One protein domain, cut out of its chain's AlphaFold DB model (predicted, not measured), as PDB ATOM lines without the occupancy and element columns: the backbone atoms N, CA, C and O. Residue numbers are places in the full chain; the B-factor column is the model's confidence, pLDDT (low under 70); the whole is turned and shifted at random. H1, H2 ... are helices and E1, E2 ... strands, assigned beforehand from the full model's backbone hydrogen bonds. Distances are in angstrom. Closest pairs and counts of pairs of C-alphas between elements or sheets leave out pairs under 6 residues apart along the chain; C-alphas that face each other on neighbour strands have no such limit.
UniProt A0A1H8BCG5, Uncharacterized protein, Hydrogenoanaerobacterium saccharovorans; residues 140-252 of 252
ATOM      1  N   PHE A 140      34.944   1.848  51.010       94.88
ATOM      2  CA  PHE A 140      35.498   1.014  49.957       94.88
ATOM      3  C   PHE A 140      36.648   0.178  50.520       94.88
ATOM      4  O   PHE A 140      37.672   0.712  50.948       94.88
ATOM      5  N   VAL A 141      36.492  -1.147  50.502       96.81
ATOM      6  CA  VAL A 141      37.554  -2.079  50.907       96.81
ATOM      7  C   VAL A 141      38.279  -2.600  49.671       96.81
ATOM      8  O   VAL A 141      37.761  -3.478  48.972       96.81
ATOM      9  N   LEU A 142      39.478  -2.081  49.424       96.94
ATOM     10  CA  LEU A 142      40.362  -2.478  48.325       96.94
ATOM     11  C   LEU A 142      41.564  -3.259  48.865       96.94
ATOM     12  O   LEU A 142      41.831  -3.269  50.065       96.94
ATOM     13  N   CYS A 143      42.296  -3.948  47.995       95.06
ATOM     14  CA  CYS A 143      43.495  -4.680  48.408       95.06
ATOM     15  C   CYS A 143      44.468  -4.808  47.238       95.06
ATOM     16  O   CYS A 143      44.056  -5.153  46.129       95.06
ATOM     17  N   SER A 144      45.743  -4.526  47.503       93.00
ATOM     18  CA  SER A 144      46.854  -4.833  46.595       93.00
ATOM     19  C   SER A 144      47.425  -6.219  46.912       93.00
ATOM     20  O   SER A 144      46.808  -6.997  47.631       93.00
ATOM     21  N   GLU A 145      48.618  -6.564  46.428       89.44
ATOM     22  CA  GLU A 145      49.247  -7.815  46.873       89.44
ATOM     23  C   GLU A 145      49.651  -7.762  48.360       89.44
ATOM     24  O   GLU A 145      49.661  -8.784  49.051       89.44
ATOM     25  N   HIS A 146      49.945  -6.564  48.873       90.12
ATOM     26  CA  HIS A 146      50.639  -6.396  50.145       90.12
ATOM     27  C   HIS A 146      49.793  -5.846  51.284       90.12
ATOM     28  O   HIS A 146      50.205  -6.025  52.423       90.12
ATOM     29  N   ASN A 147      48.676  -5.161  51.022       92.56
ATOM     30  CA  ASN A 147      47.887  -4.522  52.076       92.56
ATOM     31  C   ASN A 147      46.405  -4.414  51.703       92.56
ATOM     32  O   ASN A 147      46.051  -4.277  50.529       92.56
ATOM     33  N   VAL A 148      45.554  -4.418  52.732       95.88
ATOM     34  CA  VAL A 148      44.133  -4.066  52.637       95.88
ATOM     35  C   VAL A 148      43.967  -2.579  52.943       95.88
ATOM     36  O   VAL A 148      44.581  -2.062  53.875       95.88
ATOM     37  N   PHE A 149      43.120  -1.905  52.173       96.44
ATOM     38  CA  PHE A 149      42.846  -0.477  52.281       96.44
ATOM     39  C   PHE A 149      41.368  -0.249  52.564       96.44
ATOM     40  O   PHE A 149      40.509  -0.846  51.915       96.44
ATOM     41  N   TYR A 150      41.095   0.645  53.509       96.12
ATOM     42  CA  TYR A 150      39.756   1.082  53.889       96.12
ATOM     43  C   TYR A 150      39.637   2.556  53.526       96.12
ATOM     44  O   TYR A 150      40.241   3.404  54.180       96.12
ATOM     45  N   LEU A 151      38.917   2.848  52.449       95.50
ATOM     46  CA  LEU A 151      38.817   4.194  51.898       95.50
ATOM     47  C   LEU A 151      37.401   4.729  52.088       95.50
ATOM     48  O   LEU A 151      36.433   4.043  51.774       95.50
ATOM     49  N   ASN A 152      37.283   5.959  52.575       92.06
ATOM     50  CA  ASN A 152      36.000   6.663  52.666       92.06
ATOM     51  C   ASN A 152      35.686   7.370  51.346       92.06
ATOM     52  O   ASN A 152      36.526   7.421  50.456       92.06
ATOM     53  N   GLU A 153      34.519   7.996  51.215       86.62
ATOM     54  CA  GLU A 153      34.151   8.670  49.966       86.62
ATOM     55  C   GLU A 153      35.114   9.785  49.508       86.62
ATOM     56  O   GLU A 153      35.162  10.059  48.315       86.62
ATOM     57  N   ASP A 154      35.920  10.371  50.392       90.50
ATOM     58  CA  ASP A 154      36.765  11.540  50.094       90.50
ATOM     59  C   ASP A 154      38.179  11.215  49.561       90.50
ATOM     60  O   ASP A 154      39.031  12.101  49.536       90.50
ATOM     61  N   PHE A 155      38.466   9.971  49.166       94.06
ATOM     62  CA  PHE A 155      39.803   9.603  48.677       94.06
ATOM     63  C   PHE A 155      40.142  10.229  47.309       94.06
ATOM     64  O   PHE A 155      39.262  10.475  46.474       94.06
ATOM     65  N   GLU A 156      41.437  10.405  47.037       93.94
ATOM     66  CA  GLU A 156      41.954  10.960  45.782       93.94
ATOM     67  C   GLU A 156      42.528   9.876  44.851       93.94
ATOM     68  O   GLU A 156      43.394   9.079  45.224       93.94
ATOM     69  N   LEU A 157      42.050   9.861  43.601       95.62
ATOM     70  CA  LEU A 157      42.630   9.070  42.512       95.62
ATOM     71  C   LEU A 157      43.849   9.800  41.933       95.62
ATOM     72  O   LEU A 157      43.816  11.020  41.770       95.62
ATOM     73  N   SER A 158      44.881   9.058  41.531       96.50
ATOM     74  CA  SER A 158      45.943   9.612  40.685       96.50
ATOM     75  C   SER A 158      45.405  10.054  39.321       96.50
ATOM     76  O   SER A 158      44.341   9.613  38.870       96.50
ATOM     77  N   ASP A 159      46.202  10.842  38.597       94.94
ATOM     78  CA  ASP A 159      46.007  10.973  37.153       94.94
ATOM     79  C   ASP A 159      46.071   9.577  36.492       94.94
ATOM     80  O   ASP A 159      46.874   8.739  36.930       94.94
ATOM     81  N   PRO A 160      45.242   9.290  35.466       96.44
ATOM     82  CA  PRO A 160      45.250   7.993  34.802       96.44
ATOM     83  C   PRO A 160      46.612   7.681  34.175       96.44
ATOM     84  O   PRO A 160      47.088   8.397  33.291       96.44
ATOM     85  N   LEU A 161      47.228   6.593  34.628       96.25
ATOM     86  CA  LEU A 161      48.525   6.140  34.149       96.25
ATOM     87  C   LEU A 161      48.356   5.300  32.883       96.25
ATOM     88  O   LEU A 161      47.611   4.319  32.869       96.25
ATOM     89  N   THR A 162      49.083   5.664  31.830       94.88
ATOM     90  CA  THR A 162      49.141   4.886  30.588       94.88
ATOM     91  C   THR A 162      50.042   3.671  30.757       94.88
ATOM     92  O   THR A 162      51.209   3.815  31.129       94.88
ATOM     93  N   CYS A 163      49.529   2.492  30.408       94.38
ATOM     94  CA  CYS A 163      50.281   1.249  30.488       94.38
ATOM     95  C   CYS A 163      51.496   1.212  29.552       94.38
ATOM     96  O   CYS A 163      51.436   1.584  28.380       94.38
ATOM     97  N   SER A 164      52.616   0.720  30.078       91.62
ATOM     98  CA  SER A 164      53.839   0.448  29.327       91.62
ATOM     99  C   SER A 164      54.522  -0.811  29.879       91.62
ATOM    100  O   SER A 164      54.145  -1.309  30.939       91.62
ATOM    101  N   LEU A 165      55.518  -1.344  29.161       85.25
ATOM    102  CA  LEU A 165      56.221  -2.579  29.548       85.25
ATOM    103  C   LEU A 165      56.907  -2.497  30.923       85.25
ATOM    104  O   LEU A 165      57.109  -3.530  31.555       85.25
ATOM    105  N   ASP A 166      57.283  -1.295  31.359       89.56
ATOM    106  CA  ASP A 166      57.853  -1.048  32.681       89.56
ATOM    107  C   ASP A 166      57.199   0.196  33.277       89.56
ATOM    108  O   ASP A 166      57.418   1.323  32.827       89.56
ATOM    109  N   MET A 167      56.368  -0.036  34.288       92.62
ATOM    110  CA  MET A 167      55.622   1.006  34.985       92.62
ATOM    111  C   MET A 167      56.184   1.289  36.373       92.62
ATOM    112  O   MET A 167      55.554   2.006  37.141       92.62
ATOM    113  N   THR A 168      57.350   0.737  36.718       91.81
ATOM    114  CA  THR A 168      57.894   0.825  38.077       91.81
ATOM    115  C   THR A 168      58.059   2.278  38.523       91.81
ATOM    116  O   THR A 168      57.574   2.644  39.591       91.81
ATOM    117  N   ASP A 169      58.697   3.118  37.706       92.69
ATOM    118  CA  ASP A 169      58.898   4.534  38.035       92.69
ATOM    119  C   ASP A 169      57.571   5.302  38.023       92.69
ATOM    120  O   ASP A 169      57.283   6.044  38.953       92.69
ATOM    121  N   THR A 170      56.705   5.039  37.042       93.88
ATOM    122  CA  THR A 170      55.388   5.682  36.924       93.88
ATOM    123  C   THR A 170      54.489   5.410  38.134       93.88
ATOM    124  O   THR A 170      53.817   6.317  38.621       93.88
ATOM    125  N   LEU A 171      54.485   4.173  38.644       94.00
ATOM    126  CA  LEU A 171      53.741   3.799  39.849       94.00
ATOM    127  C   LEU A 171      54.296   4.520  41.079       94.00
ATOM    128  O   LEU A 171      53.530   5.048  41.878       94.00
ATOM    129  N   ARG A 172      55.623   4.589  41.210       92.62
ATOM    130  CA  ARG A 172      56.274   5.288  42.327       92.62
ATOM    131  C   ARG A 172      56.011   6.787  42.298       92.62
ATOM    132  O   ARG A 172      55.714   7.356  43.338       92.62
ATOM    133  N   ASP A 173      56.082   7.409  41.126       93.81
ATOM    134  CA  ASP A 173      55.804   8.835  40.962       93.81
ATOM    135  C   ASP A 173      54.348   9.160  41.334       93.81
ATOM    136  O   ASP A 173      54.085  10.179  41.972       93.81
ATOM    137  N   ALA A 174      53.400   8.279  40.988       93.31
ATOM    138  CA  ALA A 174      52.002   8.420  41.391       93.31
ATOM    139  C   ALA A 174      51.814   8.280  42.913       93.31
ATOM    140  O   ALA A 174      51.067   9.053  43.511       93.31
ATOM    141  N   GLU A 175      52.516   7.339  43.552       92.12
ATOM    142  CA  GLU A 175      52.532   7.200  45.016       92.12
ATOM    143  C   GLU A 175      53.120   8.447  45.696       92.12
ATOM    144  O   GLU A 175      52.538   8.979  46.642       92.12
ATOM    145  N   ASP A 176      54.248   8.955  45.190       93.19
ATOM    146  CA  ASP A 176      54.943  10.124  45.736       93.19
ATOM    147  C   ASP A 176      54.150  11.432  45.527       93.19
ATOM    148  O   ASP A 176      54.348  12.403  46.265       93.19
ATOM    149  N   ALA A 177      53.217  11.458  44.568       92.12
ATOM    150  CA  ALA A 177      52.276  12.562  44.375       92.12
ATOM    151  C   ALA A 177      51.232  12.677  45.503       92.12
ATOM    152  O   ALA A 177      50.604  13.729  45.634       92.12
ATOM    153  N   GLY A 178      51.081  11.642  46.339       90.31
ATOM    154  CA  GLY A 178      50.217  11.658  47.520       90.31
ATOM    155  C   GLY A 178      48.757  11.280  47.264       90.31
ATOM    156  O   GLY A 178      47.905  11.662  48.058       90.31
ATOM    157  N   CYS A 179      48.467  10.554  46.179       94.00
ATOM    158  CA  CYS A 179      47.139   9.979  45.952       94.00
ATOM    159  C   CYS A 179      46.853   8.803  46.905       94.00
ATOM    160  O   CYS A 179      47.773   8.194  47.453       94.00
ATOM    161  N   ASP A 180      45.576   8.453  47.067       95.75
ATOM    162  CA  ASP A 180      45.152   7.298  47.868       95.75
ATOM    163  C   ASP A 180      45.013   6.027  47.020       95.75
ATOM    164  O   ASP A 180      45.147   4.909  47.521       95.75
ATOM    165  N   VAL A 181      44.714   6.191  45.728       97.00
ATOM    166  CA  VAL A 181      44.447   5.102  44.785       97.00
ATOM    167  C   VAL A 181      45.086   5.418  43.437       97.00
ATOM    168  O   VAL A 181      44.878   6.489  42.864       97.00
ATOM    169  N   ILE A 182      45.794   4.442  42.874       97.06
ATOM    170  CA  ILE A 182      46.417   4.568  41.558       97.06
ATOM    171  C   ILE A 182      45.383   4.259  40.471       97.06
ATOM    172  O   ILE A 182      44.825   3.162  40.430       97.06
ATOM    173  N   SER A 183      45.151   5.205  39.564       97.38
ATOM    174  CA  SER A 183      44.280   5.026  38.401       97.38
ATOM    175  C   SER A 183      45.076   4.488  37.212       97.38
ATOM    176  O   SER A 183      45.992   5.146  36.727       97.38
ATOM    177  N   ILE A 184      44.703   3.320  36.694       97.88
ATOM    178  CA  ILE A 184      45.325   2.682  35.527       97.88
ATOM    179  C   ILE A 184      44.385   2.788  34.329       97.88
ATOM    180  O   ILE A 184      43.231   2.357  34.403       97.88
ATOM    181  N   HIS A 185      44.879   3.355  33.228       98.00
ATOM    182  CA  HIS A 185      44.112   3.518  31.998       98.00
ATOM    183  C   HIS A 185      44.295   2.314  31.066       98.00
ATOM    184  O   HIS A 185      45.414   2.003  30.657       98.00
ATOM    185  N   LEU A 186      43.189   1.648  30.726       97.88
ATOM    186  CA  LEU A 186      43.149   0.444  29.901       97.88
ATOM    187  C   LEU A 186      42.402   0.718  28.590       97.88
ATOM    188  O   LEU A 186      41.173   0.746  28.550       97.88
ATOM    189  N   THR A 187      43.149   0.864  27.500       96.88
ATOM    190  CA  THR A 187      42.589   1.035  26.147       96.88
ATOM    191  C   THR A 187      42.365  -0.310  25.453       96.88
ATOM    192  O   THR A 187      41.479  -0.466  24.615       96.88
ATOM    193  N   CYS A 188      43.165  -1.318  25.812       96.19
ATOM    194  CA  CYS A 188      43.071  -2.664  25.262       96.19
ATOM    195  C   CYS A 188      43.505  -3.738  26.278       96.19
ATOM    196  O   CYS A 188      44.171  -3.430  27.266       96.19
ATOM    197  N   PRO A 189      43.194  -5.028  26.038       96.12
ATOM    198  CA  PRO A 189      43.620  -6.120  26.919       96.12
ATOM    199  C   PRO A 189      45.141  -6.234  27.118       96.12
ATOM    200  O   PRO A 189      45.588  -6.749  28.142       96.12
ATOM    201  N   GLU A 190      45.952  -5.765  26.167       95.06
ATOM    202  CA  GLU A 190      47.420  -5.787  26.278       95.06
ATOM    203  C   GLU A 190      47.927  -4.834  27.375       95.06
ATOM    204  O   GLU A 190      48.915  -5.129  28.050       95.06
ATOM    205  N   ASP A 191      47.211  -3.734  27.623       96.19
ATOM    206  CA  ASP A 191      47.550  -2.771  28.675       96.19
ATOM    207  C   ASP A 191      47.491  -3.424  30.061       96.19
ATOM    208  O   ASP A 191      48.347  -3.173  30.914       96.19
ATOM    209  N   ALA A 192      46.525  -4.323  30.273       94.56
ATOM    210  CA  ALA A 192      46.409  -5.093  31.506       94.56
ATOM    211  C   ALA A 192      47.605  -6.038  31.702       94.56
ATOM    212  O   ALA A 192      48.141  -6.135  32.809       94.56
ATOM    213  N   HIS A 193      48.063  -6.695  30.630       91.75
ATOM    214  CA  HIS A 193      49.240  -7.567  30.677       91.75
ATOM    215  C   HIS A 193      50.504  -6.775  31.013       91.75
ATOM    216  O   HIS A 193      51.282  -7.213  31.860       91.75
ATOM    217  N   CYS A 194      50.676  -5.596  30.409       92.56
ATOM    218  CA  CYS A 194      51.779  -4.684  30.709       92.56
ATOM    219  C   CYS A 194      51.779  -4.260  32.186       92.56
ATOM    220  O   CYS A 194      52.787  -4.403  32.879       92.56
ATOM    221  N   PHE A 195      50.634  -3.792  32.690       94.00
ATOM    222  CA  PHE A 195      50.504  -3.326  34.070       94.00
ATOM    223  C   PHE A 195      50.850  -4.411  35.099       94.00
ATOM    224  O   PHE A 195      51.602  -4.160  36.043       94.00
ATOM    225  N   VAL A 196      50.342  -5.630  34.913       90.88
ATOM    226  CA  VAL A 196      50.468  -6.716  35.899       90.88
ATOM    227  C   VAL A 196      51.922  -7.127  36.143       90.88
ATOM    228  O   VAL A 196      52.256  -7.524  37.260       90.88
ATOM    229  N   GLN A 197      52.814  -6.940  35.163       89.50
ATOM    230  CA  GLN A 197      54.251  -7.182  35.346       89.50
ATOM    231  C   GLN A 197      54.855  -6.299  36.445       89.50
ATOM    232  O   GLN A 197      55.730  -6.744  37.184       89.50
ATOM    233  N   SER A 198      54.357  -5.067  36.590       90.56
ATOM    234  CA  SER A 198      54.817  -4.097  37.593       90.56
ATOM    235  C   SER A 198      53.875  -3.981  38.801       90.56
ATOM    236  O   SER A 198      54.231  -3.348  39.789       90.56
ATOM    237  N   ALA A 199      52.687  -4.597  38.766       90.56
ATOM    238  CA  ALA A 199      51.645  -4.410  39.783       90.56
ATOM    239  C   ALA A 199      52.059  -4.844  41.200       90.56
ATOM    240  O   ALA A 199      51.573  -4.275  42.174       90.56
ATOM    241  N   HIS A 200      52.987  -5.795  41.328       86.25
ATOM    242  CA  HIS A 200      53.559  -6.201  42.618       86.25
ATOM    243  C   HIS A 200      54.361  -5.077  43.307       86.25
ATOM    244  O   HIS A 200      54.640  -5.158  44.496       86.25
ATOM    245  N   MET A 201      54.740  -4.021  42.579       87.19
ATOM    246  CA  MET A 201      55.426  -2.855  43.143       87.19
ATOM    247  C   MET A 201      54.456  -1.807  43.694       87.19
ATOM    248  O   MET A 201      54.891  -0.945  44.457       87.19
ATOM    249  N   ALA A 202      53.170  -1.880  43.331       89.19
ATOM    250  CA  ALA A 202      52.158  -0.934  43.778       89.19
ATOM    251  C   ALA A 202      51.866  -1.126  45.273       89.19
ATOM    252  O   ALA A 202      51.380  -2.171  45.723       89.19
ATOM    253  N   LYS A 203      52.148  -0.087  46.053       90.62
ATOM    254  CA  LYS A 203      51.874  -0.028  47.492       90.62
ATOM    255  C   LYS A 203      50.518   0.564  47.809       90.62
ATOM    256  O   LYS A 203      50.118   0.491  48.964       90.62
ATOM    257  N   LEU A 204      49.845   1.137  46.821       95.31
ATOM    258  CA  LEU A 204      48.491   1.661  46.918       95.31
ATOM    259  C   LEU A 204      47.499   0.740  46.190       95.31
ATOM    260  O   LEU A 204      47.895  -0.050  45.322       95.31
ATOM    261  N   PRO A 205      46.207   0.805  46.543       96.25
ATOM    262  CA  PRO A 205      45.158   0.122  45.803       96.25
ATOM    263  C   PRO A 205      45.007   0.710  44.395       96.25
ATOM    264  O   PRO A 205      45.439   1.826  44.106       96.25
ATOM    265  N   VAL A 206      44.377  -0.065  43.513       97.06
ATOM    266  CA  VAL A 206      44.306   0.228  42.077       97.06
ATOM    267  C   VAL A 206      42.859   0.403  41.628       97.06
ATOM    268  O   VAL A 206      41.985  -0.385  42.003       97.06
ATOM    269  N   SER A 207      42.633   1.416  40.795       97.81
ATOM    270  CA  SER A 207      41.400   1.655  40.047       97.81
ATOM    271  C   SER A 207      41.636   1.461  38.555       97.81
ATOM    272  O   SER A 207      42.658   1.907  38.031       97.81
ATOM    273  N   PHE A 208      40.691   0.833  37.861       98.31
ATOM    274  CA  PHE A 208      40.723   0.684  36.411       98.31
ATOM    275  C   PHE A 208      39.770   1.660  35.733       98.31
ATOM    276  O   PHE A 208      38.568   1.642  35.993       98.31
ATOM    277  N   LEU A 209      40.325   2.458  34.822       98.19
ATOM    278  CA  LEU A 209      39.593   3.265  33.856       98.19
ATOM    279  C   LEU A 209      39.735   2.592  32.491       98.19
ATOM    280  O   LEU A 209      40.836   2.573  31.944       98.19
ATOM    281  N   ALA A 210      38.663   2.014  31.959       97.81
ATOM    282  CA  ALA A 210      38.722   1.214  30.737       97.81
ATOM    283  C   ALA A 210      37.901   1.813  29.587       97.81
ATOM    284  O   ALA A 210      36.803   2.317  29.807       97.81
ATOM    285  N   GLU A 211      38.401   1.698  28.356       97.25
ATOM    286  CA  GLU A 211      37.672   2.098  27.137       97.25
ATOM    287  C   GLU A 211      36.780   0.969  26.580       97.25
ATOM    288  O   GLU A 211      35.886   1.207  25.773       97.25
ATOM    289  N   THR A 212      37.014  -0.283  26.984       97.00
ATOM    290  CA  THR A 212      36.247  -1.444  26.507       97.00
ATOM    291  C   THR A 212      35.990  -2.460  27.615       97.00
ATOM    292  O   THR A 212      36.731  -2.539  28.601       97.00
ATOM    293  N   GLU A 213      34.943  -3.275  27.444       97.00
ATOM    294  CA  GLU A 213      34.614  -4.369  28.368       97.00
ATOM    295  C   GLU A 213      35.764  -5.382  28.444       97.00
ATOM    296  O   GLU A 213      36.138  -5.814  29.531       97.00
ATOM    297  N   GLU A 214      36.374  -5.712  27.304       96.88
ATOM    298  CA  GLU A 214      37.458  -6.688  27.230       96.88
ATOM    299  C   GLU A 214      38.729  -6.194  27.933       96.88
ATOM    300  O   GLU A 214      39.429  -6.982  28.569       96.88
ATOM    301  N   ALA A 215      39.038  -4.896  27.831       97.38
ATOM    302  CA  ALA A 215      40.170  -4.304  28.536       97.38
ATOM    303  C   ALA A 215      39.938  -4.320  30.054       97.38
ATOM    304  O   ALA A 215      40.829  -4.714  30.811       97.38
ATOM    305  N   LEU A 216      38.724  -3.968  30.493       97.88
ATOM    306  CA  LEU A 216      38.337  -4.014  31.900       97.88
ATOM    307  C   LEU A 216      38.404  -5.438  32.461       97.88
ATOM    308  O   LEU A 216      39.012  -5.665  33.508       97.88
ATOM    309  N   GLU A 217      37.824  -6.408  31.753       97.44
ATOM    310  CA  GLU A 217      37.856  -7.815  32.147       97.44
ATOM    311  C   GLU A 217      39.297  -8.337  32.248       97.44
ATOM    312  O   GLU A 217      39.645  -8.981  33.240       97.44
ATOM    313  N   ALA A 218      40.163  -8.000  31.284       96.81
ATOM    314  CA  ALA A 218      41.580  -8.369  31.310       96.81
ATOM    315  C   ALA A 218      42.331  -7.775  32.519       96.81
ATOM    316  O   ALA A 218      43.144  -8.461  33.144       96.81
ATOM    317  N   GLY A 219      42.046  -6.525  32.894       96.56
ATOM    318  CA  GLY A 219      42.598  -5.914  34.108       96.56
ATOM    319  C   GLY A 219      42.152  -6.650  35.370       96.56
ATOM    320  O   GLY A 219      42.972  -7.042  36.205       96.56
ATOM    321  N   LEU A 220      40.848  -6.908  35.477       96.75
ATOM    322  CA  LEU A 220      40.236  -7.544  36.641       96.75
ATOM    323  C   LEU A 220      40.657  -9.000  36.829       96.75
ATOM    324  O   LEU A 220      40.848  -9.420  37.971       96.75
ATOM    325  N   ILE A 221      40.815  -9.772  35.750       94.88
ATOM    326  CA  ILE A 221      41.233 -11.176  35.828       94.88
ATOM    327  C   ILE A 221      42.706 -11.304  36.235       94.88
ATOM    328  O   ILE A 221      43.024 -12.153  37.072       94.88
ATOM    329  N   LEU A 222      43.592 -10.452  35.715       93.94
ATOM    330  CA  LEU A 222      45.037 -10.569  35.936       93.94
ATOM    331  C   LEU A 222      45.528  -9.901  37.232       93.94
ATOM    332  O   LEU A 222      46.527 -10.339  37.800       93.94
ATOM    333  N   TYR A 223      44.853  -8.861  37.723       94.88
ATOM    334  CA  TYR A 223      45.311  -8.106  38.893       94.88
ATOM    335  C   TYR A 223      45.240  -8.910  40.196       94.88
ATOM    336  O   TYR A 223      44.159  -9.281  40.629       94.88
ATOM    337  N   ASN A 224      46.361  -9.123  40.888       92.00
ATOM    338  CA  ASN A 224      46.402  -9.864  42.155       92.00
ATOM    339  C   ASN A 224      45.945  -9.024  43.359       92.00
ATOM    340  O   ASN A 224      46.736  -8.674  44.227       92.00
ATOM    341  N   GLY A 225      44.647  -8.743  43.432       93.38
ATOM    342  CA  GLY A 225      44.058  -7.994  44.537       93.38
ATOM    343  C   GLY A 225      42.552  -7.808  44.385       93.38
ATOM    344  O   GLY A 225      41.892  -8.557  43.659       93.38
ATOM    345  N   ARG A 226      42.023  -6.792  45.065       96.00
ATOM    346  CA  ARG A 226      40.656  -6.291  44.919       96.00
ATOM    347  C   ARG A 226      40.716  -4.867  44.379       96.00
ATOM    348  O   ARG A 226      41.022  -3.941  45.128       96.00
ATOM    349  N   ALA A 227      40.467  -4.739  43.080       97.06
ATOM    350  CA  ALA A 227      40.507  -3.469  42.366       97.06
ATOM    351  C   ALA A 227      39.187  -2.702  42.479       97.06
ATOM    352  O   ALA A 227      38.133  -3.264  42.797       97.06
ATOM    353  N   MET A 228      39.268  -1.421  42.152       96.88
ATOM    354  CA  MET A 228      38.122  -0.577  41.862       96.88
ATOM    355  C   MET A 228      37.915  -0.448  40.349       96.88
ATOM    356  O   MET A 228      38.862  -0.550  39.571       96.88
ATOM    357  N   ILE A 229      36.670  -0.239  39.942       97.81
ATOM    358  CA  ILE A 229      36.260   0.085  38.580       97.81
ATOM    359  C   ILE A 229      35.770   1.525  38.601       97.81
ATOM    360  O   ILE A 229      34.850   1.844  39.355       97.81
ATOM    361  N   ASP A 230      36.386   2.364  37.781       96.38
ATOM    362  CA  ASP A 230      36.018   3.763  37.629       96.38
ATOM    363  C   ASP A 230      34.763   3.889  36.754       96.38
ATOM    364  O   ASP A 230      34.749   3.420  35.612       96.38
ATOM    365  N   SER A 231      33.724   4.546  37.264       94.69
ATOM    366  CA  SER A 231      32.450   4.795  36.580       94.69
ATOM    367  C   SER A 231      32.586   5.672  35.338       94.69
ATOM    368  O   SER A 231      31.668   5.731  34.521       94.69
ATOM    369  N   ARG A 232      33.737   6.329  35.149       95.50
ATOM    370  CA  ARG A 232      34.084   7.048  33.915       95.50
ATOM    371  C   ARG A 232      34.552   6.120  32.790       95.50
ATOM    372  O   ARG A 232      34.838   6.622  31.706       95.50
ATOM    373  N   SER A 233      34.658   4.812  33.029       95.94
ATOM    374  CA  SER A 233      34.970   3.829  31.987       95.94
ATOM    375  C   SER A 233      33.921   3.865  30.871       95.94
ATOM    376  O   SER A 233      32.732   4.048  31.128       95.94
ATOM    377  N   GLU A 234      34.323   3.622  29.624       96.19
ATOM    378  CA  GLU A 234      33.418   3.542  28.464       96.19
ATOM    379  C   GLU A 234      32.687   2.181  28.389       96.19
ATOM    380  O   GLU A 234      32.425   1.625  27.323       96.19
ATOM    381  N   VAL A 235      32.341   1.635  29.553       95.31
ATOM    382  CA  VAL A 235      31.657   0.357  29.752       95.31
ATOM    383  C   VAL A 235      30.309   0.646  30.407       95.31
ATOM    384  O   VAL A 235      30.191   1.554  31.223       95.31
ATOM    385  N   THR A 236      29.259  -0.094  30.050       95.81
ATOM    386  CA  THR A 236      27.929   0.179  30.618       95.81
ATOM    387  C   THR A 236      27.867  -0.156  32.110       95.81
ATOM    388  O   THR A 236      28.510  -1.102  32.561       95.81
ATOM    389  N   ASP A 237      27.024   0.551  32.868       95.44
ATOM    390  CA  ASP A 237      26.816   0.290  34.304       95.44
ATOM    391  C   ASP A 237      26.446  -1.175  34.598       95.44
ATOM    392  O   ASP A 237      26.887  -1.750  35.592       95.44
ATOM    393  N   GLU A 238      25.662  -1.807  33.716       95.50
ATOM    394  CA  GLU A 238      25.269  -3.214  33.843       95.50
ATOM    395  C   GLU A 238      26.473  -4.158  33.684       95.50
ATOM    396  O   GLU A 238      26.651  -5.078  34.488       95.50
ATOM    397  N   GLN A 239      27.330  -3.908  32.689       95.50
ATOM    398  CA  GLN A 239      28.573  -4.659  32.489       95.50
ATOM    399  C   GLN A 239      29.541  -4.438  33.656       95.50
ATOM    400  O   GLN A 239      30.061  -5.414  34.195       95.50
ATOM    401  N   MET A 240      29.735  -3.194  34.109       96.75
ATOM    402  CA  MET A 240      30.600  -2.884  35.255       96.75
ATOM    403  C   MET A 240      30.127  -3.590  36.527       96.75
ATOM    404  O   MET A 240      30.934  -4.215  37.211       96.75
ATOM    405  N   ALA A 241      28.824  -3.566  36.823       95.62
ATOM    406  CA  ALA A 241      28.261  -4.261  37.978       95.62
ATOM    407  C   ALA A 241      28.429  -5.788  37.880       95.62
ATOM    408  O   ALA A 241      28.775  -6.443  38.867       95.62
ATOM    409  N   SER A 242      28.223  -6.356  36.687       95.94
ATOM    410  CA  SER A 242      28.422  -7.784  36.421       95.94
ATOM    411  C   SER A 242      29.887  -8.199  36.611       95.94
ATOM    412  O   SER A 242      30.173  -9.163  37.325       95.94
ATOM    413  N   LEU A 243      30.824  -7.439  36.035       96.38
ATOM    414  CA  LEU A 243      32.262  -7.673  36.166       96.38
ATOM    415  C   LEU A 243      32.733  -7.483  37.612       96.38
ATOM    416  O   LEU A 243      33.477  -8.318  38.123       96.38
ATOM    417  N   ALA A 244      32.258  -6.451  38.312       95.94
ATOM    418  CA  ALA A 244      32.577  -6.232  39.719       95.94
ATOM    419  C   ALA A 244      32.148  -7.416  40.591       95.94
ATOM    420  O   ALA A 244      32.954  -7.942  41.362       95.94
ATOM    421  N   ALA A 245      30.910  -7.889  40.420       93.56
ATOM    422  CA  ALA A 245      30.395  -9.044  41.148       93.56
ATOM    423  C   ALA A 245      31.140 -10.344  40.797       93.56
ATOM    424  O   ALA A 245      31.365 -11.175  41.675       93.56
ATOM    425  N   GLY A 246      31.529 -10.525  39.531       92.06
ATOM    426  CA  GLY A 246      32.277 -11.695  39.076       92.06
ATOM    427  C   GLY A 246      33.703 -11.725  39.619       92.06
ATOM    428  O   GLY A 246      34.116 -12.705  40.229       92.06
ATOM    429  N   TYR A 247      34.453 -10.642  39.442       95.25
ATOM    430  CA  TYR A 247      35.886 -10.581  39.739       95.25
ATOM    431  C   TYR A 247      36.211 -10.053  41.148       95.25
ATOM    432  O   TYR A 247      37.383  -9.928  41.504       95.25
ATOM    433  N   GLY A 248      35.190  -9.775  41.964       93.00
ATOM    434  CA  GLY A 248      35.341  -9.320  43.348       93.00
ATOM    435  C   GLY A 248      35.771  -7.858  43.482       93.00
ATOM    436  O   GLY A 248      36.310  -7.489  44.525       93.00
ATOM    437  N   ALA A 249      35.554  -7.037  42.454       96.31
ATOM    438  CA  ALA A 249      35.899  -5.615  42.435       96.31
ATOM    439  C   ALA A 249      34.776  -4.730  43.004       96.31
ATOM    440  O   ALA A 249      33.707  -5.215  43.382       96.31
ATOM    441  N   VAL A 250      35.039  -3.429  43.104       94.94
ATOM    442  CA  VAL A 250      34.074  -2.423  43.576       94.94
ATOM    443  C   VAL A 250      33.928  -1.333  42.523       94.94
ATOM    444  O   VAL A 250      34.924  -0.938  41.935       94.94
ATOM    445  N   VAL A 251      32.710  -0.861  42.263       94.50
ATOM    446  CA  VAL A 251      32.460   0.225  41.301       94.50
ATOM    447  C   VAL A 251      32.361   1.550  42.046       94.50
ATOM    448  O   VAL A 251      31.737   1.599  43.110       94.50
ATOM    449  N   ARG A 252      32.943   2.606  41.480       87.94
ATOM    450  CA  ARG A 252      32.782   3.986  41.939       87.94
ATOM    451  C   ARG A 252      32.794   4.948  40.766       87.94
ATOM    452  O   ARG A 252      33.731   4.861  39.957       87.94
TER     453      ARG A 252
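AT A GLANCE: This is residues 140 to 252 of the 252 residues of an uncharacterized protein of Hydrogenoanaerobacterium saccharovorans (UniProt A0A1H8BCG5). A small parallel sheet, E3 beside E4, sits at the core, with H2 and H3 side by side over one face and H4 continuing their row on the far side of H3. Residues 161 to 162 widen the sheet beside E3, and residues 228 to 229 and then 250 to 251 widen it beyond E4, in short parallel pairings; H1 lies out past the E3 side, and the hairpin of E1 and E2 forms a separate part at one end. The printed part has 113 residues, with four named helices and four named strands in the order E1 E2 H1 E3 H2 E4 H3 H4, a mixed class of helices and strands. It is compact, with a radius of gyration of the C-alphas of 12.4 A, and its rounded outline spans 35 by 31 by 21 A.

IN THESE COORDINATES: Find C-alpha 140 at (35.498, 1.014, 49.957); there E1 begins, residues 140 to 143. E2 follows as residues 148 to 152, 13.5 A long, and H1 as residues 168 to 176, 12.4 A. Next look for E3, residues 182 to 186, which starts at C-alpha 182 at (46.417, 4.568, 41.558) and is 12.8 A long. H2 is residues 189 to 199, 15.3 A, and E4 is residues 206 to 210, 12.7 A. H3 is residues 213 to 222, 14.3 A, and H4, residues 237 to 247, runs 15.2 A to C-alpha 247 at (35.886, -10.581, 39.739).

HOW THE PARTS SIT: Start at the hairpin E1 and E2, antiparallel at 157 degrees, where N 140 and O 151 are 2.8 A apart, within hydrogen-bond range. E2 is apart from E3 and E4. E3 and E4 are parallel at 27 degrees, with N 184 and O 207 at 2.8 A. E3, H2 and E4 make a strand-helix-strand unit, two parallel neighbour strands with a helix between them in the chain, and its crossover is right-handed. H2 and H3 touch, closest at the C-alphas of Pro 189 and Ala 215, 4.2 A, at a shallow tilt of 28 degrees, the same way. The closest C-alphas of E4 and H3 are those of Ala 210 and Leu 216, 5.4 A. H3 and H4 touch, closest at the C-alphas of Leu 220 and Tyr 247, 6.1 A, at a shallow tilt of 18 degrees, the same way. H1 and H2 are close but not clearly touching, with the C-alphas of Thr 168 and Ser 198 5.8 A apart. Every O i to N i+4 pair is within hydrogen-bond range in H1, H3 and H4; in H2, 4 of 7 are.

THE WHOLE: The two C-alphas farthest apart, those of Asp 169 and Glu 238, are 34.8 A apart. The printed part has no cut and ends at Arg 252, the chain's last residue. The links E2 to H1 and H3 to H4 are long. The mean pLDDT of the printed part is 94.5, and no printed residue is under 70.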